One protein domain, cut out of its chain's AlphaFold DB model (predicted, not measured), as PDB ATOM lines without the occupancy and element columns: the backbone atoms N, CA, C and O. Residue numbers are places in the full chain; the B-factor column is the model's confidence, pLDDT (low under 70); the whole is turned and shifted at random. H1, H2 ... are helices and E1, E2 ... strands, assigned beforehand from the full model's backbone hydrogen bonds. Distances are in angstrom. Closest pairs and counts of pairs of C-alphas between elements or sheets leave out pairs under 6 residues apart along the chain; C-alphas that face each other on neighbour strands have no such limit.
ATOM      1  N   ARG A  21       7.087-140.378  27.126       84.25
ATOM      2  CA  ARG A  21       6.599-139.104  27.640       84.25
ATOM      3  C   ARG A  21       7.737-138.428  28.389       84.25
ATOM      4  O   ARG A  21       8.452-139.086  29.148       84.25
ATOM      5  N   ILE A  22       7.882-137.121  28.207       89.56
ATOM      6  CA  ILE A  22       8.893-136.333  28.915       89.56
ATOM      7  C   ILE A  22       8.277-135.858  30.233       89.56
ATOM      8  O   ILE A  22       7.319-135.079  30.240       89.56
ATOM      9  N   ARG A  23       8.816-136.359  31.346       90.25
ATOM     10  CA  ARG A  23       8.339-136.078  32.703       90.25
ATOM     11  C   ARG A  23       9.306-135.176  33.444       90.25
ATOM     12  O   ARG A  23      10.439-135.571  33.681       90.25
ATOM     13  N   TRP A  24       8.856-134.022  33.906       93.19
ATOM     14  CA  TRP A  24       9.636-133.167  34.790       93.19
ATOM     15  C   TRP A  24       9.777-133.789  36.186       93.19
ATOM     16  O   TRP A  24       8.786-134.189  36.809       93.19
ATOM     17  N   ARG A  25      11.014-133.881  36.694       92.31
ATOM     18  CA  ARG A  25      11.306-134.555  37.971       92.31
ATOM     19  C   ARG A  25      10.879-133.753  39.198       92.31
ATOM     20  O   ARG A  25      10.556-134.355  40.217       92.31
ATOM     21  N   ASN A  26      10.875-132.424  39.115       90.12
ATOM     22  CA  ASN A  26      10.708-131.552  40.284       90.12
ATOM     23  C   ASN A  26       9.253-131.164  40.599       90.12
ATOM     24  O   ASN A  26       8.995-130.464  41.575       90.12
ATOM     25  N   ALA A  27       8.277-131.644  39.828       81.00
ATOM     26  CA  ALA A  27       6.883-131.504  40.231       81.00
ATOM     27  C   ALA A  27       6.652-132.254  41.558       81.00
ATOM     28  O   ALA A  27       6.971-133.445  41.671       81.00
ATOM     29  N   GLY A  28       6.097-131.559  42.559       74.00
ATOM     30  CA  GLY A  28       5.915-132.083  43.917       74.00
ATOM     31  C   GLY A  28       5.147-133.415  43.958       74.00
ATOM     32  O   GLY A  28       4.432-133.736  43.008       74.00
ATOM     33  N   PRO A  29       5.277-134.231  45.019       67.25
ATOM     34  CA  PRO A  29       4.621-135.538  45.094       67.25
ATOM     35  C   PRO A  29       3.110-135.455  44.816       67.25
ATOM     36  O   PRO A  29       2.409-134.671  45.449       67.25
ATOM     37  N   GLY A  30       2.615-136.252  43.864       67.25
ATOM     38  CA  GLY A  30       1.197-136.281  43.477       67.25
ATOM     39  C   GLY A  30       0.748-135.182  42.505       67.25
ATOM     40  O   GLY A  30      -0.395-135.208  42.064       67.25
ATOM     41  N   ASP A  31       1.617-134.236  42.130       76.31
ATOM     42  CA  ASP A  31       1.259-133.216  41.141       76.31
ATOM     43  C   ASP A  31       1.277-133.806  39.728       76.31
ATOM     44  O   ASP A  31       2.337-134.125  39.199       76.31
ATOM     45  N   SER A  32       0.134-133.975  39.083       73.31
ATOM     46  CA  SER A  32       0.102-134.522  37.727       73.31
ATOM     47  C   SER A  32       0.631-133.540  36.669       73.31
ATOM     48  O   SER A  32       0.949-133.983  35.567       73.31
ATOM     49  N   ARG A  33       0.813-132.241  36.978       81.69
ATOM     50  CA  ARG A  33       1.341-131.189  36.074       81.69
ATOM     51  C   ARG A  33       2.849-131.297  35.892       81.69
ATOM     52  O   ARG A  33       3.624-130.436  36.307       81.69
ATOM     53  N   ARG A  34       3.272-132.393  35.281       87.31
ATOM     54  CA  ARG A  34       4.686-132.735  35.106       87.31
ATOM     55  C   ARG A  34       5.017-133.253  33.720       87.31
ATOM     56  O   ARG A  34       6.169-133.581  33.469       87.31
ATOM     57  N   TRP A  35       4.031-133.359  32.840       88.25
ATOM     58  CA  TRP A  35       4.227-133.902  31.505       88.25
ATOM     59  C   TRP A  35       4.355-132.778  30.500       88.25
ATOM     60  O   TRP A  35       3.463-131.934  30.405       88.25
ATOM     61  N   VAL A  36       5.453-132.785  29.745       89.75
ATOM     62  CA  VAL A  36       5.643-131.844  28.643       89.75
ATOM     63  C   VAL A  36       4.581-132.110  27.585       89.75
ATOM     64  O   VAL A  36       4.466-133.217  27.050       89.75
ATOM     65  N   VAL A  37       3.802-131.075  27.294       85.38
ATOM     66  CA  VAL A  37       2.671-131.121  26.373       85.38
ATOM     67  C   VAL A  37       2.747-129.970  25.380       85.38
ATOM     68  O   VAL A  37       3.277-128.903  25.683       85.38
ATOM     69  N   THR A  38       2.140-130.146  24.213       82.62
ATOM     70  CA  THR A  38       1.770-129.040  23.324       82.62
ATOM     71  C   THR A  38       0.281-129.132  22.981       82.62
ATOM     72  O   THR A  38      -0.242-130.212  22.701       82.62
ATOM     73  N   CYS A  39      -0.414-128.000  23.090       75.94
ATOM     74  CA  CYS A  39      -1.850-127.824  22.848       75.94
ATOM     75  C   CYS A  39      -2.060-126.388  22.360       75.94
ATOM     76  O   CYS A  39      -1.469-125.502  22.941       75.94
ATOM     77  N   ASN A  40      -2.928-126.075  21.408       72.12
ATOM     78  CA  ASN A  40      -3.188-124.708  20.933       72.12
ATOM     79  C   ASN A  40      -4.025-123.891  21.945       72.12
ATOM     80  O   ASN A  40      -5.227-123.686  21.764       72.12
ATOM     81  N   GLY A  41      -3.410-123.494  23.063       59.84
ATOM     82  CA  GLY A  41      -3.977-122.617  24.099       59.84
ATOM     83  C   GLY A  41      -5.140-123.222  24.896       59.84
ATOM     84  O   GLY A  41      -5.737-122.555  25.741       59.84
ATOM     85  N   SER A  42      -5.500-124.478  24.617       62.72
ATOM     86  CA  SER A  42      -6.621-125.188  25.231       62.72
ATOM     87  C   SER A  42      -6.457-126.704  25.087       62.72
ATOM     88  O   SER A  42      -6.046-127.152  24.013       62.72
ATOM     89  N   PRO A  43      -6.894-127.510  26.077       59.22
ATOM     90  CA  PRO A  43      -6.976-128.972  25.976       59.22
ATOM     91  C   PRO A  43      -8.001-129.460  24.934       59.22
ATOM     92  O   PRO A  43      -8.301-130.642  24.852       59.22
ATOM     93  N   TYR A  44      -8.606-128.567  24.150       62.56
ATOM     94  CA  TYR A  44      -9.485-128.922  23.035       62.56
ATOM     95  C   TYR A  44      -8.992-128.373  21.689       62.56
ATOM     96  O   TYR A  44      -9.625-128.616  20.665       62.56
ATOM     97  N   GLY A  45      -7.886-127.622  21.680       62.06
ATOM     98  CA  GLY A  45      -7.429-126.852  20.523       62.06
ATOM     99  C   GLY A  45      -6.656-127.634  19.458       62.06
ATOM    100  O   GLY A  45      -6.404-127.063  18.394       62.06
ATOM    101  N   GLY A  46      -6.289-128.896  19.726       67.06
ATOM    102  CA  GLY A  46      -5.279-129.617  18.934       67.06
ATOM    103  C   GLY A  46      -3.900-128.975  19.083       67.06
ATOM    104  O   GLY A  46      -3.799-127.866  19.596       67.06
ATOM    105  N   SER A  47      -2.833-129.622  18.652       73.50
ATOM    106  CA  SER A  47      -1.523-128.978  18.541       73.50
ATOM    107  C   SER A  47      -1.472-128.192  17.215       73.50
ATOM    108  O   SER A  47      -2.217-128.465  16.289       73.50
ATOM    109  N   ARG A  48      -0.657-127.150  17.053       75.81
ATOM    110  CA  ARG A  48      -0.474-126.512  15.729       75.81
ATOM    111  C   ARG A  48       0.974-126.135  15.518       75.81
ATOM    112  O   ARG A  48       1.655-125.817  16.485       75.81
ATOM    113  N   ILE A  49       1.419-126.112  14.269       79.62
ATOM    114  CA  ILE A  49       2.714-125.524  13.911       79.62
ATOM    115  C   ILE A  49       2.838-124.136  14.576       79.62
ATOM    116  O   ILE A  49       1.889-123.349  14.537       79.62
ATOM    117  N   GLY A  50       3.957-123.887  15.259       80.75
ATOM    118  CA  GLY A  50       4.203-122.685  16.068       80.75
ATOM    119  C   GLY A  50       3.768-122.782  17.538       80.75
ATOM    120  O   GLY A  50       4.031-121.870  18.316       80.75
ATOM    121  N   THR A  51       3.101-123.862  17.956       81.38
ATOM    122  CA  THR A  51       2.627-124.011  19.345       81.38
ATOM    123  C   THR A  51       3.783-124.371  20.271       81.38
ATOM    124  O   THR A  51       4.423-125.408  20.085       81.38
ATOM    125  N   THR A  52       4.012-123.548  21.292       86.88
ATOM    126  CA  THR A  52       5.015-123.788  22.336       86.88
ATOM    127  C   THR A  52       4.531-124.799  23.374       86.88
ATOM    128  O   THR A  52       3.377-125.245  23.366       86.88
ATOM    129  N   PHE A  53       5.427-125.200  24.271       88.56
ATOM    130  CA  PHE A  53       5.155-126.270  25.223       88.56
ATOM    131  C   PHE A  53       4.719-125.756  26.595       88.56
ATOM    132  O   PHE A  53       5.076-124.663  27.046       88.56
ATOM    133  N   GLY A  54       3.925-126.586  27.257       89.06
ATOM    134  CA  GLY A  54       3.480-126.410  28.629       89.06
ATOM    135  C   GLY A  54       3.696-127.672  29.454       89.06
ATOM    136  O   GLY A  54       4.239-128.670  28.972       89.06
ATOM    137  N   LEU A  55       3.200-127.638  30.687       88.50
ATOM    138  CA  LEU A  55       3.044-128.810  31.540       88.50
ATOM    139  C   LEU A  55       1.561-129.142  31.683       88.50
ATOM    140  O   LEU A  55       0.741-128.277  31.985       88.50
ATOM    141  N   SER A  56       1.212-130.408  31.490       82.44
ATOM    142  CA  SER A  56      -0.142-130.900  31.719       82.44
ATOM    143  C   SER A  56      -0.157-132.032  32.730       82.44
ATOM    144  O   SER A  56       0.857-132.674  33.001       82.44
ATOM    145  N   HIS A  57      -1.360-132.251  33.262       79.00
ATOM    146  CA  HIS A  57      -1.765-133.490  33.907       79.00
ATOM    147  C   HIS A  57      -1.568-134.672  32.960       79.00
ATOM    148  O   HIS A  57      -1.492-134.492  31.740       79.00
ATOM    149  N   ASP A  58      -1.604-135.875  33.528       68.94
ATOM    150  CA  ASP A  58      -1.496-137.153  32.827       68.94
ATOM    151  C   ASP A  58      -2.350-137.206  31.547       68.94
ATOM    152  O   ASP A  58      -1.902-137.716  30.521       68.94
ATOM    153  N   TYR A  59      -3.564-136.649  31.582       69.06
ATOM    154  CA  TYR A  59      -4.494-136.664  30.458       69.06
ATOM    155  C   TYR A  59      -4.783-135.264  29.897       69.06
ATOM    156  O   TYR A  59      -5.564-134.503  30.464       69.06
ATOM    157  N   ALA A  60      -4.239-134.974  28.714       69.00
ATOM    158  CA  ALA A  60      -4.627-133.841  27.878       69.00
ATOM    159  C   ALA A  60      -5.251-134.353  26.578       69.00
ATOM    160  O   ALA A  60      -4.563-134.732  25.626       69.00
ATOM    161  N   LYS A  61      -6.586-134.415  26.542       66.38
ATOM    162  CA  LYS A  61      -7.314-134.824  25.336       66.38
ATOM    163  C   LYS A  61      -6.883-133.922  24.170       66.38
ATOM    164  O   LYS A  61      -6.747-132.728  24.351       66.38
ATOM    165  N   TYR A  62      -6.658-134.481  22.983       66.75
ATOM    166  CA  TYR A  62      -6.282-133.730  21.767       66.75
ATOM    167  C   TYR A  62      -4.916-133.030  21.766       66.75
ATOM    168  O   TYR A  62      -4.584-132.407  20.764       66.75
ATOM    169  N   CYS A  63      -4.119-133.156  22.821       74.62
ATOM    170  CA  CYS A  63      -2.773-132.604  22.860       74.62
ATOM    171  C   CYS A  63      -1.722-133.665  22.555       74.62
ATOM    172  O   CYS A  63      -1.950-134.862  22.755       74.62
ATOM    173  N   SER A  64      -0.552-133.227  22.098       74.88
ATOM    174  CA  SER A  64       0.591-134.124  21.924       74.88
ATOM    175  C   SER A  64       1.368-134.226  23.238       74.88
ATOM    176  O   SER A  64       1.860-133.217  23.740       74.88
ATOM    177  N   MET A  65       1.458-135.440  23.788       72.50
ATOM    178  CA  MET A  65       2.218-135.760  25.011       72.50
ATOM    179  C   MET A  65       3.207-136.916  24.823       72.50
ATOM    180  O   MET A  65       4.046-137.155  25.689       72.50
ATOM    181  N   ASP A  66       3.102-137.626  23.703       74.69
ATOM    182  CA  ASP A  66       3.934-138.776  23.386       74.69
ATOM    183  C   ASP A  66       5.027-138.291  22.433       74.69
ATOM    184  O   ASP A  66       4.736-137.573  21.473       74.69
ATOM    185  N   TRP A  67       6.270-138.669  22.701       74.38
ATOM    186  CA  TRP A  67       7.462-138.189  22.018       74.38
ATOM    187  C   TRP A  67       8.284-139.373  21.523       74.38
ATOM    188  O   TRP A  67       8.606-140.276  22.287       74.38
ATOM    189  N   ILE A  68       8.662-139.396  20.249       71.69
ATOM    190  CA  ILE A  68       9.729-140.301  19.809       71.69
ATOM    191  C   ILE A  68      11.040-139.588  20.112       71.69
ATOM    192  O   ILE A  68      11.363-138.603  19.450       71.69
ATOM    193  N   VAL A  69      11.760-140.072  21.122       69.94
ATOM    194  CA  VAL A  69      13.050-139.518  21.540       69.94
ATOM    195  C   VAL A  69      14.162-140.404  21.005       69.94
ATOM    196  O   VAL A  69      14.183-141.608  21.261       69.94
ATOM    197  N   SER A  70      15.093-139.822  20.251       60.34
ATOM    198  CA  SER A  70      16.273-140.556  19.795       60.34
ATOM    199  C   SER A  70      17.175-140.837  20.997       60.34
ATOM    200  O   SER A  70      17.856-139.948  21.498       60.34
ATOM    201  N   LYS A  71      17.157-142.077  21.493       51.88
ATOM    202  CA  LYS A  71      18.143-142.553  22.468       51.88
ATOM    203  C   LYS A  71      19.443-142.836  21.706       51.88
ATOM    204  O   LYS A  71      19.414-143.427  20.628       51.88
ATOM    205  N   ASP A  72      20.561-142.367  22.250       37.72
ATOM    206  CA  ASP A  72      21.933-142.611  21.774       37.72
ATOM    207  C   ASP A  72      22.425-141.823  20.541       37.72
ATOM    208  O   ASP A  72      23.535-142.081  20.071       37.72
ATOM    209  N   LYS A  73      21.673-140.825  20.044       42.34
ATOM    210  CA  LYS A  73      22.155-139.793  19.100       42.34
ATOM    211  C   LYS A  73      21.389-138.486  19.284       42.34
ATOM    212  O   LYS A  73      20.236-138.509  19.697       42.34
ATOM    213  N   ILE A  74      22.022-137.382  18.882       49.50
ATOM    214  CA  ILE A  74      21.315-136.149  18.535       49.50
ATOM    215  C   ILE A  74      20.154-136.514  17.596       49.50
ATOM    216  O   ILE A  74      20.384-137.161  16.569       49.50
ATOM    217  N   GLY A  75      18.926-136.143  17.954       52.88
ATOM    218  CA  GLY A  75      17.768-136.440  17.122       52.88
ATOM    219  C   GLY A  75      16.548-135.588  17.432       52.88
ATOM    220  O   GLY A  75      16.393-135.027  18.515       52.88
ATOM    221  N   GLN A  76      15.664-135.516  16.449       56.19
ATOM    222  CA  GLN A  76      14.388-134.823  16.545       56.19
ATOM    223  C   GLN A  76      13.463-135.474  17.580       56.19
ATOM    224  O   GLN A  76      13.331-136.698  17.636       56.19
ATOM    225  N   LEU A  77      12.797-134.637  18.379       58.31
ATOM    226  CA  LEU A  77      11.690-135.037  19.246       58.31
ATOM    227  C   LEU A  77      10.393-134.935  18.447       58.31
ATOM    228  O   LEU A  77       9.929-133.828  18.174       58.31
ATOM    229  N   TYR A  78       9.817-136.077  18.068       60.72
ATOM    230  CA  TYR A  78       8.601-136.102  17.248       60.72
ATOM    231  C   TYR A  78       7.343-136.331  18.065       60.72
ATOM    232  O   TYR A  78       7.360-137.146  18.983       60.72
ATOM    233  N   THR A  79       6.216-135.761  17.643       60.88
ATOM    234  CA  THR A  79       4.910-136.164  18.180       60.88
ATOM    235  C   THR A  79       4.616-137.649  17.887       60.88
ATOM    236  O   THR A  79       4.728-138.137  16.762       60.88
ATOM    237  N   GLY A  80       4.242-138.390  18.929       49.78
ATOM    238  CA  GLY A  80       4.197-139.854  18.994       49.78
ATOM    239  C   GLY A  80       2.953-140.534  18.417       49.78
ATOM    240  O   GLY A  80       2.790-141.736  18.589       49.78
ATOM    241  N   GLY A  81       2.093-139.818  17.686       48.28
ATOM    242  CA  GLY A  81       1.119-140.493  16.816       48.28
ATOM    243  C   GLY A  81      -0.358-140.413  17.193       48.28
ATOM    244  O   GLY A  81      -1.124-141.291  16.798       48.28
ATOM    245  N   ARG A  82      -0.830-139.321  17.799       49.59
ATOM    246  CA  ARG A  82      -2.124-138.801  17.331       49.59
ATOM    247  C   ARG A  82      -1.822-137.792  16.238       49.59
ATOM    248  O   ARG A  82      -1.278-136.740  16.565       49.59
ATOM    249  N   PRO A  83      -2.109-138.111  14.962       48.22
ATOM    250  CA  PRO A  83      -2.107-137.104  13.924       48.22
ATOM    251  C   PRO A  83      -2.876-135.902  14.454       48.22
ATOM    252  O   PRO A  83      -3.994-136.062  14.956       48.22
ATOM    253  N   GLU A  84      -2.315-134.708  14.292       47.47
ATOM    254  CA  GLU A  84      -3.170-133.566  14.001       47.47
ATOM    255  C   GLU A  84      -4.298-134.064  13.085       47.47
ATOM    256  O   GLU A  84      -3.957-134.747  12.106       47.47
ATOM    257  N   PRO A  85      -5.595-133.823  13.367       49.47
ATOM    258  CA  PRO A  85      -6.695-134.562  12.731       49.47
ATOM    259  C   PRO A  85      -6.764-134.474  11.192       49.47
ATOM    260  O   PRO A  85      -7.682-135.025  10.594       49.47
ATOM    261  N   TRP A  86      -5.822-133.785  10.545       49.75
ATOM    262  CA  TRP A  86      -5.861-133.385   9.149       49.75
ATOM    263  C   TRP A  86      -4.627-133.748   8.305       49.75
ATOM    264  O   TRP A  86      -4.750-133.690   7.086       49.75
ATOM    265  N   SER A  87      -3.462-134.119   8.866       55.28
ATOM    266  CA  SER A  87      -2.233-134.230   8.039       55.28
ATOM    267  C   SER A  87      -1.405-135.513   8.166       55.28
ATOM    268  O   SER A  87      -0.650-135.810   7.242       55.28
ATOM    269  N   GLY A  88      -1.497-136.272   9.267       60.81
ATOM    270  CA  GLY A  88      -0.651-137.466   9.466       60.81
ATOM    271  C   GLY A  88       0.856-137.179   9.559       60.81
ATOM    272  O   GLY A  88       1.653-138.115   9.585       60.81
ATOM    273  N   LYS A  89       1.253-135.901   9.596       67.56
ATOM    274  CA  LYS A  89       2.652-135.476   9.636       67.56
ATOM    275  C   LYS A  89       3.229-135.621  11.044       67.56
ATOM    276  O   LYS A  89       2.568-135.281  12.025       67.56
ATOM    277  N   LYS A  90       4.482-136.077  11.124       73.69
ATOM    278  CA  LYS A  90       5.309-135.941  12.328       73.69
ATOM    279  C   LYS A  90       5.767-134.487  12.432       73.69
ATOM    280  O   LYS A  90       6.192-133.925  11.426       73.69
ATOM    281  N   LEU A  91       5.665-133.908  13.621       79.94
ATOM    282  CA  LEU A  91       6.154-132.561  13.925       79.94
ATOM    283  C   LEU A  91       7.290-132.652  14.932       79.94
ATOM    284  O   LEU A  91       7.274-133.561  15.762       79.94
ATOM    285  N   CYS A  92       8.225-131.715  14.855       83.75
ATOM    286  CA  CYS A  92       9.456-131.706  15.629       83.75
ATOM    287  C   CYS A  92       9.444-130.602  16.678       83.75
ATOM    288  O   CYS A  92       8.901-129.530  16.425       83.75
ATOM    289  N   MET A  93      10.059-130.851  17.836       88.50
ATOM    290  CA  MET A  93      10.431-129.779  18.757       88.50
ATOM    291  C   MET A  93      11.536-128.933  18.118       88.50
ATOM    292  O   MET A  93      12.631-129.433  17.859       88.50
ATOM    293  N   ASP A  94      11.219-127.676  17.859       87.31
ATOM    294  CA  ASP A  94      12.069-126.674  17.233       87.31
ATOM    295  C   ASP A  94      12.412-125.587  18.251       87.31
ATOM    296  O   ASP A  94      11.549-125.149  19.015       87.31
ATOM    297  N   ALA A  95      13.681-125.208  18.305       86.31
ATOM    298  CA  ALA A  95      14.224-124.285  19.283       86.31
ATOM    299  C   ALA A  95      14.219-122.810  18.857       86.31
ATOM    300  O   ALA A  95      14.278-121.948  19.730       86.31
ATOM    301  N   THR A  96      14.173-122.501  17.561       75.69
ATOM    302  CA  THR A  96      14.212-121.110  17.070       75.69
ATOM    303  C   THR A  96      12.799-120.567  16.915       75.69
ATOM    304  O   THR A  96      11.862-121.330  16.756       75.69
ATOM    305  N   SER A  97      12.608-119.248  16.965       62.72
ATOM    306  CA  SER A  97      11.338-118.607  16.559       62.72
ATOM    307  C   SER A  97      11.368-118.082  15.118       62.72
ATOM    308  O   SER A  97      10.344-117.657  14.579       62.72
ATOM    309  N   SER A  98      12.545-118.114  14.490       56.38
ATOM    310  CA  SER A  98      12.802-117.674  13.126       56.38
ATOM    311  C   SER A  98      13.109-118.872  12.219       56.38
ATOM    312  O   SER A  98      13.853-119.770  12.596       56.38
ATOM    313  N   GLU A  99      12.603-118.876  10.981       54.03
ATOM    314  CA  GLU A  99      12.864-119.935   9.976       54.03
ATOM    315  C   GLU A  99      14.351-120.042   9.550       54.03
ATOM    316  O   GLU A  99      14.706-120.788   8.635       54.03
ATOM    317  N   SER A 100      15.239-119.269  10.180       53.34
ATOM    318  CA  SER A 100      16.667-119.237   9.884       53.34
ATOM    319  C   SER A 100      17.372-120.379  10.607       53.34
ATOM    320  O   SER A 100      17.956-120.222  11.671       53.34
ATOM    321  N   ALA A 101      17.298-121.547   9.982       56.69
ATOM    322  CA  ALA A 101      18.105-122.722  10.256       56.69
ATOM    323  C   ALA A 101      19.613-122.404  10.254       56.69
ATOM    324  O   ALA A 101      20.237-122.356   9.191       56.69
ATOM    325  N   LEU A 102      20.214-122.197  11.424       62.78
ATOM    326  CA  LEU A 102      21.662-122.041  11.552       62.78
ATOM    327  C   LEU A 102      22.295-123.393  11.918       62.78
ATOM    328  O   LEU A 102      21.789-124.073  12.811       62.78
ATOM    329  N   PRO A 103      23.375-123.817  11.238       64.38
ATOM    330  CA  PRO A 103      24.052-125.066  11.572       64.38
ATOM    331  C   PRO A 103      24.790-124.961  12.919       64.38
ATOM    332  O   PRO A 103      25.208-123.876  13.319       64.38
ATOM    333  N   CYS A 104      25.053-126.095  13.574       63.28
ATOM    334  CA  CYS A 104      25.782-126.264  14.834       63.28
ATOM    335  C   CYS A 104      27.080-125.447  14.857       63.28
ATOM    336  O   CYS A 104      27.416-124.831  15.861       63.28
ATOM    337  N   SER A 105      27.811-125.405  13.736       60.38
ATOM    338  CA  SER A 105      29.064-124.648  13.612       60.38
ATOM    339  C   SER A 105      28.899-123.137  13.782       60.38
ATOM    340  O   SER A 105      29.867-122.463  14.114       60.38
ATOM    341  N   PHE A 106      27.699-122.615  13.542       60.69
ATOM    342  CA  PHE A 106      27.353-121.211  13.707       60.69
ATOM    343  C   PHE A 106      26.757-120.931  15.095       60.69
ATOM    344  O   PHE A 106      26.974-119.856  15.635       60.69
ATOM    345  N   MET A 107      26.100-121.921  15.708       60.34
ATOM    346  CA  MET A 107      25.518-121.835  17.059       60.34
ATOM    347  C   MET A 107      26.568-121.879  18.180       60.34
ATOM    348  O   MET A 107      26.336-121.379  19.277       60.34
ATOM    349  N   VAL A 108      27.738-122.468  17.908       58.47
ATOM    350  CA  VAL A 108      28.879-122.522  18.842       58.47
ATOM    351  C   VAL A 108      29.587-121.160  18.970       58.47
ATOM    352  O   VAL A 108      30.312-120.938  19.941       58.47
ATOM    353  N   ASP A 109      29.367-120.226  18.038       55.03
ATOM    354  CA  ASP A 109      29.842-118.847  18.162       55.03
ATOM    355  C   ASP A 109      28.737-118.002  18.814       55.03
ATOM    356  O   ASP A 109      27.689-117.764  18.222       55.03
ATOM    357  N   GLN A 110      28.951-117.558  20.055       53.28
ATOM    358  CA  GLN A 110      27.974-116.863  20.919       53.28
ATOM    359  C   GLN A 110      27.496-115.486  20.396       53.28
ATOM    360  O   GLN A 110      26.985-114.656  21.147       53.28
ATOM    361  N   LEU A 111      27.687-115.207  19.108       54.16
ATOM    362  CA  LEU A 111      27.313-113.971  18.436       54.16
ATOM    363  C   LEU A 111      25.900-114.017  17.838       54.16
ATOM    364  O   LEU A 111      25.449-113.001  17.302       54.16
ATOM    365  N   THR A 112      25.181-115.141  17.944       54.66
ATOM    366  CA  THR A 112      23.793-115.244  17.469       54.66
ATOM    367  C   THR A 112      22.796-115.358  18.620       54.66
ATOM    368  O   THR A 112      22.864-116.312  19.391       54.66
ATOM    369  N   PRO A 113      21.855-114.405  18.744       55.12
ATOM    370  CA  PRO A 113      20.943-114.291  19.884       55.12
ATOM    371  C   PRO A 113      19.736-115.247  19.847       55.12
ATOM    372  O   PRO A 113      18.835-115.087  20.670       55.12
ATOM    373  N   ASP A 114      19.669-116.190  18.901       68.81
ATOM    374  CA  ASP A 114      18.503-117.063  18.711       68.81
ATOM    375  C   ASP A 114      18.936-118.512  18.417       68.81
ATOM    376  O   ASP A 114      19.632-118.736  17.421       68.81
ATOM    377  N   PRO A 115      18.549-119.490  19.257       76.12
ATOM    378  CA  PRO A 115      17.906-119.333  20.552       76.12
ATOM    379  C   PRO A 115      18.918-118.992  21.652       76.12
ATOM    380  O   PRO A 115      20.058-119.446  21.643       76.12
ATOM    381  N   GLY A 116      18.469-118.210  22.631       81.56
ATOM    382  CA  GLY A 116      19.179-117.967  23.886       81.56
ATOM    383  C   GLY A 116      18.296-118.264  25.097       81.56
ATOM    384  O   GLY A 116      17.173-118.751  24.959       81.56
ATOM    385  N   ASN A 117      18.778-117.917  26.291       89.50
ATOM    386  CA  ASN A 117      17.993-117.998  27.525       89.50
ATOM    387  C   ASN A 117      16.615-117.331  27.373       89.50
ATOM    388  O   ASN A 117      16.507-116.157  27.016       89.50
ATOM    389  N   GLY A 118      15.559-118.084  27.672       89.75
ATOM    390  CA  GLY A 118      14.169-117.652  27.551       89.75
ATOM    391  C   GLY A 118      13.538-117.883  26.176       89.75
ATOM    392  O   GLY A 118      12.345-117.611  26.024       89.75
ATOM    393  N   ALA A 119      14.285-118.393  25.190       89.50
ATOM    394  CA  ALA A 119      13.705-118.819  23.922       89.50
ATOM    395  C   ALA A 119      12.678-119.929  24.162       89.50
ATOM    396  O   ALA A 119      12.861-120.802  25.012       89.50
ATOM    397  N   LEU A 120      11.569-119.873  23.430       90.12
ATOM    398  CA  LEU A 120      10.460-120.796  23.611       90.12
ATOM    399  C   LEU A 120      10.493-121.837  22.499       90.12
ATOM    400  O   LEU A 120      10.151-121.499  21.362       90.12
ATOM    401  N   PRO A 121      10.856-123.095  22.803       89.88
ATOM    402  CA  PRO A 121      10.741-124.133  21.810       89.88
ATOM    403  C   PRO A 121       9.266-124.327  21.450       89.88
ATOM    404  O   PRO A 121       8.357-124.137  22.269       89.88
ATOM    405  N   HIS A 122       9.020-124.720  20.209       87.31
ATOM    406  CA  HIS A 122       7.685-124.928  19.674       87.31
ATOM    407  C   HIS A 122       7.640-126.133  18.735       87.31
ATOM    408  O   HIS A 122       8.672-126.705  18.403       87.31
ATOM    409  N   ILE A 123       6.450-126.577  18.328       84.06
ATOM    410  CA  ILE A 123       6.351-127.623  17.303       84.06
ATOM    411  C   ILE A 123       6.395-127.043  15.894       84.06
ATOM    412  O   ILE A 123       5.625-126.138  15.569       84.06
ATOM    413  N   TRP A 124       7.218-127.622  15.029       84.94
ATOM    414  CA  TRP A 124       7.357-127.194  13.640       84.94
ATOM    415  C   TRP A 124       7.434-128.384  12.675       84.94
ATOM    416  O   TRP A 124       7.467-129.546  13.096       84.94
ATOM    417  N   ASP A 125       7.416-128.102  11.370       83.25
ATOM    418  CA  ASP A 125       7.734-129.107  10.355       83.25
ATOM    419  C   ASP A 125       9.158-129.638  10.586       83.25
ATOM    420  O   ASP A 125      10.072-128.886  10.919       83.25
ATOM    421  N   CYS A 126       9.349-130.945  10.422       80.81
ATOM    422  CA  CYS A 126      10.647-131.585  10.609       80.81
ATOM    423  C   CYS A 126      11.544-131.416   9.379       80.81
ATOM    424  O   CYS A 126      11.127-131.753   8.269       80.81
ATOM    425  N   TYR A 127      12.789-130.989   9.589       79.69
ATOM    426  CA  TYR A 127      13.804-130.865   8.539       79.69
ATOM    427  C   TYR A 127      15.055-131.677   8.881       79.69
ATOM    428  O   TYR A 127      15.623-131.539   9.963       79.69
ATOM    429  N   ASP A 128      15.499-132.532   7.961       77.75
ATOM    430  CA  ASP A 128      16.705-133.338   8.160       77.75
ATOM    431  C   ASP A 128      17.949-132.446   8.290       77.75
ATOM    432  O   ASP A 128      18.156-131.528   7.496       77.75
ATOM    433  N   GLY A 129      18.798-132.738   9.281       72.56
ATOM    434  CA  GLY A 129      20.043-131.997   9.513       72.56
ATOM    435  C   GLY A 129      19.848-130.582  10.064       72.56
ATOM    436  O   GLY A 129      20.793-129.800  10.056       72.56
ATOM    437  N   LEU A 130      18.639-130.244  10.527       78.25
ATOM    438  CA  LEU A 130      18.371-128.969  11.172       78.25
ATOM    439  C   LEU A 130      18.773-129.020  12.650       78.25
ATOM    440  O   LEU A 130      18.114-129.682  13.455       78.25
ATOM    441  N   ASP A 131      19.845-128.311  12.999       77.81
ATOM    442  CA  ASP A 131      20.465-128.361  14.333       77.81
ATOM    443  C   ASP A 131      19.601-127.741  15.442       77.81
ATOM    444  O   ASP A 131      19.607-128.191  16.583       77.81
ATOM    445  N   VAL A 132      18.732-126.794  15.100       80.81
ATOM    446  CA  VAL A 132      17.710-126.259  16.022       80.81
ATOM    447  C   VAL A 132      16.557-127.239  16.303       80.81
ATOM    448  O   VAL A 132      15.693-126.958  17.128       80.81
ATOM    449  N   GLN A 133      16.541-128.408  15.654       84.25
ATOM    450  CA  GLN A 133      15.595-129.502  15.914       84.25
ATOM    451  C   GLN A 133      16.286-130.766  16.437       84.25
ATOM    452  O   GLN A 133      15.700-131.847  16.458       84.25
ATOM    453  N   GLN A 134      17.549-130.652  16.822       82.12
ATOM    454  CA  GLN A 134      18.414-131.756  17.190       82.12
ATOM    455  C   GLN A 134      18.612-131.749  18.712       82.12
ATOM    456  O   GLN A 134      19.235-130.841  19.250       82.12
ATOM    457  N   TRP A 135      18.104-132.761  19.418       86.88
ATOM    458  CA  TRP A 135      18.130-132.816  20.886       86.88
ATOM    459  C   TRP A 135      18.924-134.019  21.400       86.88
ATOM    460  O   TRP A 135      18.947-135.074  20.764       86.88
ATOM    461  N   VAL A 136      19.556-133.872  22.566       85.00
ATOM    462  CA  VAL A 136      20.299-134.924  23.273       85.00
ATOM    463  C   VAL A 136      19.716-135.103  24.663       85.00
ATOM    464  O   VAL A 136      19.679-134.161  25.447       85.00
ATOM    465  N   TYR A 137      19.295-136.323  24.994       87.44
ATOM    466  CA  TYR A 137      18.968-136.681  26.372       87.44
ATOM    467  C   TYR A 137      20.204-137.241  27.078       87.44
ATOM    468  O   TYR A 137      20.763-138.258  26.659       87.44
ATOM    469  N   HIS A 138      20.608-136.590  28.161       87.69
ATOM    470  CA  HIS A 138      21.744-136.982  28.987       87.69
ATOM    471  C   HIS A 138      21.313-137.907  30.124       87.69
ATOM    472  O   HIS A 138      20.188-137.850  30.622       87.69
ATOM    473  N   SER A 139      22.229-138.760  30.590       88.94
ATOM    474  CA  SER A 139      21.943-139.725  31.664       88.94
ATOM    475  C   SER A 139      21.566-139.073  32.997       88.94
ATOM    476  O   SER A 139      20.935-139.708  33.839       88.94
ATOM    477  N   ASP A 140      21.968-137.821  33.209       91.12
ATOM    478  CA  ASP A 140      21.626-137.048  34.400       91.12
ATOM    479  C   ASP A 140      20.214-136.438  34.335       91.12
ATOM    480  O   ASP A 140      19.696-136.019  35.368       91.12
ATOM    481  N   GLY A 141      19.540-136.493  33.181       91.94
ATOM    482  CA  GLY A 141      18.175-136.012  32.974       91.94
ATOM    483  C   GLY A 141      18.045-134.731  32.165       91.94
ATOM    484  O   GLY A 141      16.912-134.331  31.901       91.94
ATOM    485  N   HIS A 142      19.148-134.092  31.776       93.06
ATOM    486  CA  HIS A 142      19.077-132.926  30.899       93.06
ATOM    487  C   HIS A 142      18.631-133.327  29.490       93.06
ATOM    488  O   HIS A 142      19.035-134.366  28.965       93.06
ATOM    489  N   ILE A 143      17.815-132.479  28.866       92.56
ATOM    490  CA  ILE A 143      17.521-132.533  27.432       92.56
ATOM    491  C   ILE A 143      18.163-131.293  26.818       92.56
ATOM    492  O   ILE A 143      17.640-130.194  26.974       92.56
ATOM    493  N   GLU A 144      19.313-131.466  26.179       89.69
ATOM    494  CA  GLU A 144      20.110-130.386  25.596       89.69
ATOM    495  C   GLU A 144      19.792-130.214  24.108       89.69
ATOM    496  O   GLU A 144      19.679-131.192  23.367       89.69
ATOM    497  N   LEU A 145      19.685-128.965  23.663       86.81
ATOM    498  CA  LEU A 145      19.691-128.605  22.255       86.81
ATOM    499  C   LEU A 145      21.114-128.774  21.710       86.81
ATOM    500  O   LEU A 145      22.049-128.084  22.131       86.81
ATOM    501  N   GLY A 146      21.275-129.702  20.772       77.75
ATOM    502  CA  GLY A 146      22.565-130.138  20.258       77.75
ATOM    503  C   GLY A 146      23.465-128.972  19.848       77.75
ATOM    504  O   GLY A 146      23.042-128.063  19.143       77.75
ATOM    505  N   CYS A 147      24.729-129.029  20.275       72.12
ATOM    506  CA  CYS A 147      25.773-128.054  19.944       72.12
ATOM    507  C   CYS A 147      25.568-126.626  20.483       72.12
ATOM    508  O   CYS A 147      26.240-125.720  19.994       72.12
ATOM    509  N   THR A 148      24.676-126.401  21.454       78.19
ATOM    510  CA  THR A 148      24.386-125.037  21.941       78.19
ATOM    511  C   THR A 148      24.680-124.807  23.422       78.19
ATOM    512  O   THR A 148      24.916-123.666  23.811       78.19
ATOM    513  N   GLY A 149      24.691-125.855  24.257       85.31
ATOM    514  CA  GLY A 149      24.776-125.701  25.714       85.31
ATOM    515  C   GLY A 149      23.481-125.208  26.373       85.31
ATOM    516  O   GLY A 149      23.493-124.911  27.569       85.31
ATOM    517  N   TYR A 150      22.373-125.134  25.625       90.50
ATOM    518  CA  TYR A 150      21.047-124.839  26.161       90.50
ATOM    519  C   TYR A 150      20.255-126.115  26.426       90.50
ATOM    520  O   TYR A 150      20.185-127.013  25.591       90.50
ATOM    521  N   CYS A 151      19.603-126.168  27.578       94.19
ATOM    522  CA  CYS A 151      18.762-127.260  28.026       94.19
ATOM    523  C   CYS A 151      17.289-126.848  28.036       94.19
ATOM    524  O   CYS A 151      16.958-125.676  28.228       94.19
ATOM    525  N   LEU A 152      16.393-127.827  27.872       95.19
ATOM    526  CA  LEU A 152      14.992-127.644  28.239       95.19
ATOM    527  C   LEU A 152      14.905-127.287  29.721       95.19
ATOM    528  O   LEU A 152      15.539-127.915  30.569       95.19
ATOM    529  N   ASP A 153      14.083-126.292  30.018       96.38
ATOM    530  CA  ASP A 153      13.929-125.727  31.347       96.38
ATOM    531  C   ASP A 153      12.450-125.440  31.612       96.38
ATOM    532  O   ASP A 153      11.752-124.857  30.780       96.38
ATOM    533  N   VAL A 154      11.961-125.867  32.777       95.50
ATOM    534  CA  VAL A 154      10.675-125.407  33.303       95.50
ATOM    535  C   VAL A 154      10.886-124.027  33.906       95.50
ATOM    536  O   VAL A 154      11.418-123.899  35.013       95.50
ATOM    537  N   LYS A 155      10.430-123.005  33.183       94.12
ATOM    538  CA  LYS A 155      10.597-121.600  33.528       94.12
ATOM    539  C   LYS A 155      10.151-121.329  34.955       94.12
ATOM    540  O   LYS A 155       9.002-121.585  35.314       94.12
ATOM    541  N   ASP A 156      11.083-120.826  35.760       92.69
ATOM    542  CA  ASP A 156      10.883-120.499  37.175       92.69
ATOM    543  C   ASP A 156      10.353-121.676  38.030       92.69
ATOM    544  O   ASP A 156       9.842-121.473  39.131       92.69
ATOM    545  N   GLY A 157      10.458-122.918  37.541       91.38
ATOM    546  CA  GLY A 157       9.845-124.096  38.161       91.38
ATOM    547  C   GLY A 157       8.311-124.044  38.181       91.38
ATOM    548  O   GLY A 157       7.683-124.629  39.064       91.38
ATOM    549  N   TYR A 158       7.698-123.306  37.255       90.31
ATOM    550  CA  TYR A 158       6.268-123.043  37.255       90.31
ATOM    551  C   TYR A 158       5.436-124.255  36.820       90.31
ATOM    552  O   TYR A 158       5.574-124.759  35.708       90.31
ATOM    553  N   ASN A 159       4.495-124.679  37.663       87.31
ATOM    554  CA  ASN A 159       3.536-125.734  37.336       87.31
ATOM    555  C   ASN A 159       2.114-125.430  37.837       87.31
ATOM    556  O   ASN A 159       1.403-126.331  38.268       87.31
ATOM    557  N   GLY A 160       1.696-124.160  37.803       85.12
ATOM    558  CA  GLY A 160       0.346-123.745  38.197       85.12
ATOM    559  C   GLY A 160      -0.769-124.242  37.265       85.12
ATOM    560  O   GLY A 160      -0.542-124.978  36.306       85.12
ATOM    561  N   ASP A 161      -2.011-123.849  37.549       79.88
ATOM    562  CA  ASP A 161      -3.201-124.351  36.839       79.88
ATOM    563  C   ASP A 161      -3.247-123.977  35.355       79.88
ATOM    564  O   ASP A 161      -3.882-124.673  34.565       79.88
ATOM    565  N   ASP A 162      -2.572-122.903  34.960       79.31
ATOM    566  CA  ASP A 162      -2.431-122.479  33.570       79.31
ATOM    567  C   ASP A 162      -1.103-122.930  32.951       79.31
ATOM    568  O   ASP A 162      -0.816-122.548  31.820       79.31
ATOM    569  N   ALA A 163      -0.333-123.808  33.610       81.94
ATOM    570  CA  ALA A 163       0.927-124.302  33.059       81.94
ATOM    571  C   ALA A 163       0.748-125.059  31.726       81.94
ATOM    572  O   ALA A 163       1.693-125.222  30.956       81.94
ATOM    573  N   PHE A 164      -0.486-125.464  31.409       77.25
ATOM    574  CA  PHE A 164      -0.861-126.030  30.113       77.25
ATOM    575  C   PHE A 164      -0.984-124.983  28.986       77.25
ATOM    576  O   PHE A 164      -1.063-125.360  27.818       77.25
ATOM    577  N   ARG A 165      -1.052-123.682  29.309       69.94
ATOM    578  CA  ARG A 165      -1.361-122.562  28.396       69.94
ATOM    579  C   ARG A 165      -0.128-121.855  27.829       69.94
ATOM    580  O   ARG A 165      -0.243-120.686  27.482       69.94
ATOM    581  N   HIS A 166       0.971-122.596  27.643       69.12
ATOM    582  CA  HIS A 166       2.196-122.201  26.918       69.12
ATOM    583  C   HIS A 166       3.291-121.507  27.717       69.12
ATOM    584  O   HIS A 166       3.062-120.916  28.764       69.12
ATOM    585  N   SER A 167       4.493-121.529  27.130       77.44
ATOM    586  CA  SER A 167       5.683-120.774  27.551       77.44
ATOM    587  C   SER A 167       6.221-121.131  28.939       77.44
ATOM    588  O   SER A 167       6.974-120.361  29.535       77.44
ATOM    589  N   VAL A 168       5.822-122.296  29.447       89.19
ATOM    590  CA  VAL A 168       6.361-122.870  30.683       89.19
ATOM    591  C   VAL A 168       7.654-123.610  30.404       89.19
ATOM    592  O   VAL A 168       8.543-123.617  31.244       89.19
ATOM    593  N   ILE A 169       7.775-124.217  29.226       93.00
ATOM    594  CA  ILE A 169       9.045-124.770  28.775       93.00
ATOM    595  C   ILE A 169       9.770-123.700  27.972       93.00
ATOM    596  O   ILE A 169       9.206-123.128  27.036       93.00
ATOM    597  N   GLN A 170      11.018-123.462  28.341       93.81
ATOM    598  CA  GLN A 170      11.938-122.563  27.663       93.81
ATOM    599  C   GLN A 170      13.275-123.268  27.430       93.81
ATOM    600  O   GLN A 170      13.508-124.380  27.908       93.81
ATOM    601  N   LEU A 171      14.152-122.589  26.708       93.56
ATOM    602  CA  LEU A 171      15.574-122.862  26.704       93.56
ATOM    603  C   LEU A 171      16.265-122.029  27.768       93.56
ATOM    604  O   LEU A 171      15.945-120.856  27.975       93.56
ATOM    605  N   TRP A 172      17.222-122.649  28.435       94.50
ATOM    606  CA  TRP A 172      18.096-121.979  29.378       94.50
ATOM    607  C   TRP A 172      19.469-122.633  29.364       94.50
ATOM    608  O   TRP A 172      19.578-123.800  28.999       94.50
ATOM    609  N   ASP A 173      20.509-121.910  29.769       93.62
ATOM    610  CA  ASP A 173      21.842-122.470  29.958       93.62
ATOM    611  C   ASP A 173      21.721-123.765  30.764       93.62
ATOM    612  O   ASP A 173      21.014-123.813  31.782       93.62
ATOM    613  N   CYS A 174      22.394-124.819  30.307       93.56
ATOM    614  CA  CYS A 174      22.448-126.070  31.043       93.56
ATOM    615  C   CYS A 174      23.151-125.833  32.387       93.56
ATOM    616  O   CYS A 174      24.351-125.555  32.443       93.56
ATOM    617  N   ILE A 175      22.404-125.945  33.486       95.31
ATOM    618  CA  ILE A 175      22.901-125.706  34.842       95.31
ATOM    619  C   ILE A 175      22.948-127.045  35.584       95.31
ATOM    620  O   ILE A 175      21.894-127.592  35.928       95.31
ATOM    621  N   PRO A 176      24.148-127.564  35.918       93.12
ATOM    622  CA  PRO A 176      24.282-128.818  36.647       93.12
ATOM    623  C   PRO A 176      23.451-128.840  37.934       93.12
ATOM    624  O   PRO A 176      23.600-127.986  38.808       93.12
ATOM    625  N   GLY A 177      22.582-129.844  38.062       88.88
ATOM    626  CA  GLY A 177      21.727-130.028  39.236       88.88
ATOM    627  C   GLY A 177      20.523-129.084  39.321       88.88
ATOM    628  O   GLY A 177      19.810-129.132  40.323       88.88
ATOM    629  N   SER A 178      20.260-128.255  38.301       95.00
ATOM    630  CA  SER A 178      19.044-127.443  38.243       95.00
ATOM    631  C   SER A 178      17.816-128.340  38.166       95.00
ATOM    632  O   SER A 178      17.564-129.000  37.162       95.00
ATOM    633  N   THR A 179      16.998-128.338  39.215       94.75
ATOM    634  CA  THR A 179      15.784-129.159  39.281       94.75
ATOM    635  C   THR A 179      14.755-128.789  38.210       94.75
ATOM    636  O   THR A 179      13.900-129.608  37.882       94.75
ATOM    637  N   ASN A 180      14.850-127.596  37.620       95.62
ATOM    638  CA  ASN A 180      13.995-127.149  36.518       95.62
ATOM    639  C   ASN A 180      14.334-127.825  35.181       95.62
ATOM    640  O   ASN A 180      13.498-127.827  34.284       95.62
ATOM    641  N   GLN A 181      15.515-128.437  35.072       96.88
ATOM    642  CA  GLN A 181      16.060-128.977  33.823       96.88
ATOM    643  C   GLN A 181      16.193-130.506  33.832       96.88
ATOM    644  O   GLN A 181      16.716-131.095  32.890       96.88
ATOM    645  N   LEU A 182      15.724-131.168  34.898       95.75
ATOM    646  CA  LEU A 182      15.803-132.621  35.021       95.75
ATOM    647  C   LEU A 182      14.491-133.284  34.606       95.75
ATOM    648  O   LEU A 182      13.446-133.089  35.240       95.75
ATOM    649  N   PHE A 183      14.581-134.138  33.591       93.62
ATOM    650  CA  PHE A 183      13.462-134.887  33.040       93.62
ATOM    651  C   PHE A 183      13.723-136.397  33.049       93.62
ATOM    652  O   PHE A 183      14.862-136.860  33.044       93.62
ATOM    653  N   ASP A 184      12.643-137.175  33.059       90.94
ATOM    654  CA  ASP A 184      12.654-138.607  32.771       90.94
ATOM    655  C   ASP A 184      11.972-138.871  31.433       90.94
ATOM    656  O   ASP A 184      10.926-138.290  31.133       90.94
ATOM    657  N   LEU A 185      12.521-139.816  30.673       87.75
ATOM    658  CA  LEU A 185      11.829-140.435  29.547       87.75
ATOM    659  C   LEU A 185      11.062-141.653  30.062       87.75
ATOM    660  O   LEU A 185      11.661-142.659  30.446       87.75
ATOM    661  N   VAL A 186       9.735-141.543  30.112       85.81
ATOM    662  CA  VAL A 186       8.851-142.613  30.586       85.81
ATOM    663  C   VAL A 186       8.201-143.283  29.381       85.81
ATOM    664  O   VAL A 186       7.474-142.593  28.671       85.81
ATOM    665  N   PRO A 187       8.382-144.595  29.142       84.62
ATOM    666  CA  PRO A 187       7.753-145.262  28.006       84.62
ATOM    667  C   PRO A 187       6.239-145.039  27.998       84.62
ATOM    668  O   PRO A 187       5.575-145.308  29.001       84.62
ATOM    669  N   ASP A 188       5.667-144.603  26.877       74.62
ATOM    670  CA  ASP A 188       4.219-144.376  26.776       74.62
ATOM    671  C   ASP A 188       3.430-145.678  26.991       74.62
ATOM    672  O   ASP A 188       2.367-145.686  27.596       74.62
ATOM    673  N   SER A 189       4.005-146.827  26.626       76.00
ATOM    674  CA  SER A 189       3.422-148.143  26.925       76.00
ATOM    675  C   SER A 189       3.297-148.450  28.423       76.00
ATOM    676  O   SER A 189       2.496-149.302  28.804       76.00
ATOM    677  N   SER A 190       4.079-147.779  29.272       72.25
ATOM    678  CA  SER A 190       4.004-147.906  30.732       72.25
ATOM    679  C   SER A 190       3.018-146.925  31.371       72.25
ATOM    680  O   SER A 190       2.728-147.034  32.562       72.25
ATOM    681  N   TYR A 191       2.478-145.985  30.593       64.81
ATOM    682  CA  TYR A 191       1.551-144.977  31.080       64.81
ATOM    683  C   TYR A 191       0.143-145.564  31.298       64.81
ATOM    684  O   TYR A 191      -0.390-146.310  30.473       64.81
TER     685      TYR A 191
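What this domain is: This is residues 21 to 191 of the 195 residues of the protein "Carbohydrate-binding module family 13 protein/putative endo-1,3-beta-glucanase" of Trichosporon asahii var. asahii (strain CBS 8904) (UniProt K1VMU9). With little regular structure, this is a compact body of loops round short antiparallel strand pairs, E1 with E10, E2 with E3, E4 with E5, beside a four-strand meander, E6 E7 E8 E9, each strand the antiparallel neighbour of the one before; H1 lies far out. Of 171 residues, 45 are in named elements, mostly strand, ordered E1 to E4, H1, E5 to E10. The radius of gyration of the C-alphas is 14.7 A; the spans are 40 by 39 by 28 A.

How they stand to each other: Within hydrogen-bond range, N 23 of E1, residues 21 to 24, is 2.9 A from O 184 of E10, residues 183 to 187. In the hairpin of E2, residues 35 to 38, and E3, residues 53 to 56, N 37 and O 54 are 3.0 A apart; in E4, residues 91 to 94, and E5, residues 122 to 125, N 92 and O 124, 2.9 A. E6, residues 135 to 137, E7, residues 143 to 145, E8, residues 150 to 154, and E9, residues 169 to 173, form successive hairpins, with N 136 and O 144, N 145 and O 150, N 151 and O 172 each 2.8 A apart. The closest C-alphas of E3 and E9, Phe 53 and Ile 169, are 5.5 A apart. H1, residues 104 to 107, is not on this sheet; too short for O i to N i+4 pairs, it has one O i to N i+3 pair within range.

Where its parts are: E1 begins at C-alpha 21 (6.599, -139.104, 27.640); E9 is 13.1 A long; E10, 12.9 A, ends at C-alpha 187 (7.753, -145.262, 28.006).

The domain as a whole: The printed part has no cut. The links E2 to E3, E3 to E4, H1 to E5 and E8 to E9 are long. In this model, pLDDT is under 70 in 55 residues, among them 69 to 89 and 97 to 114.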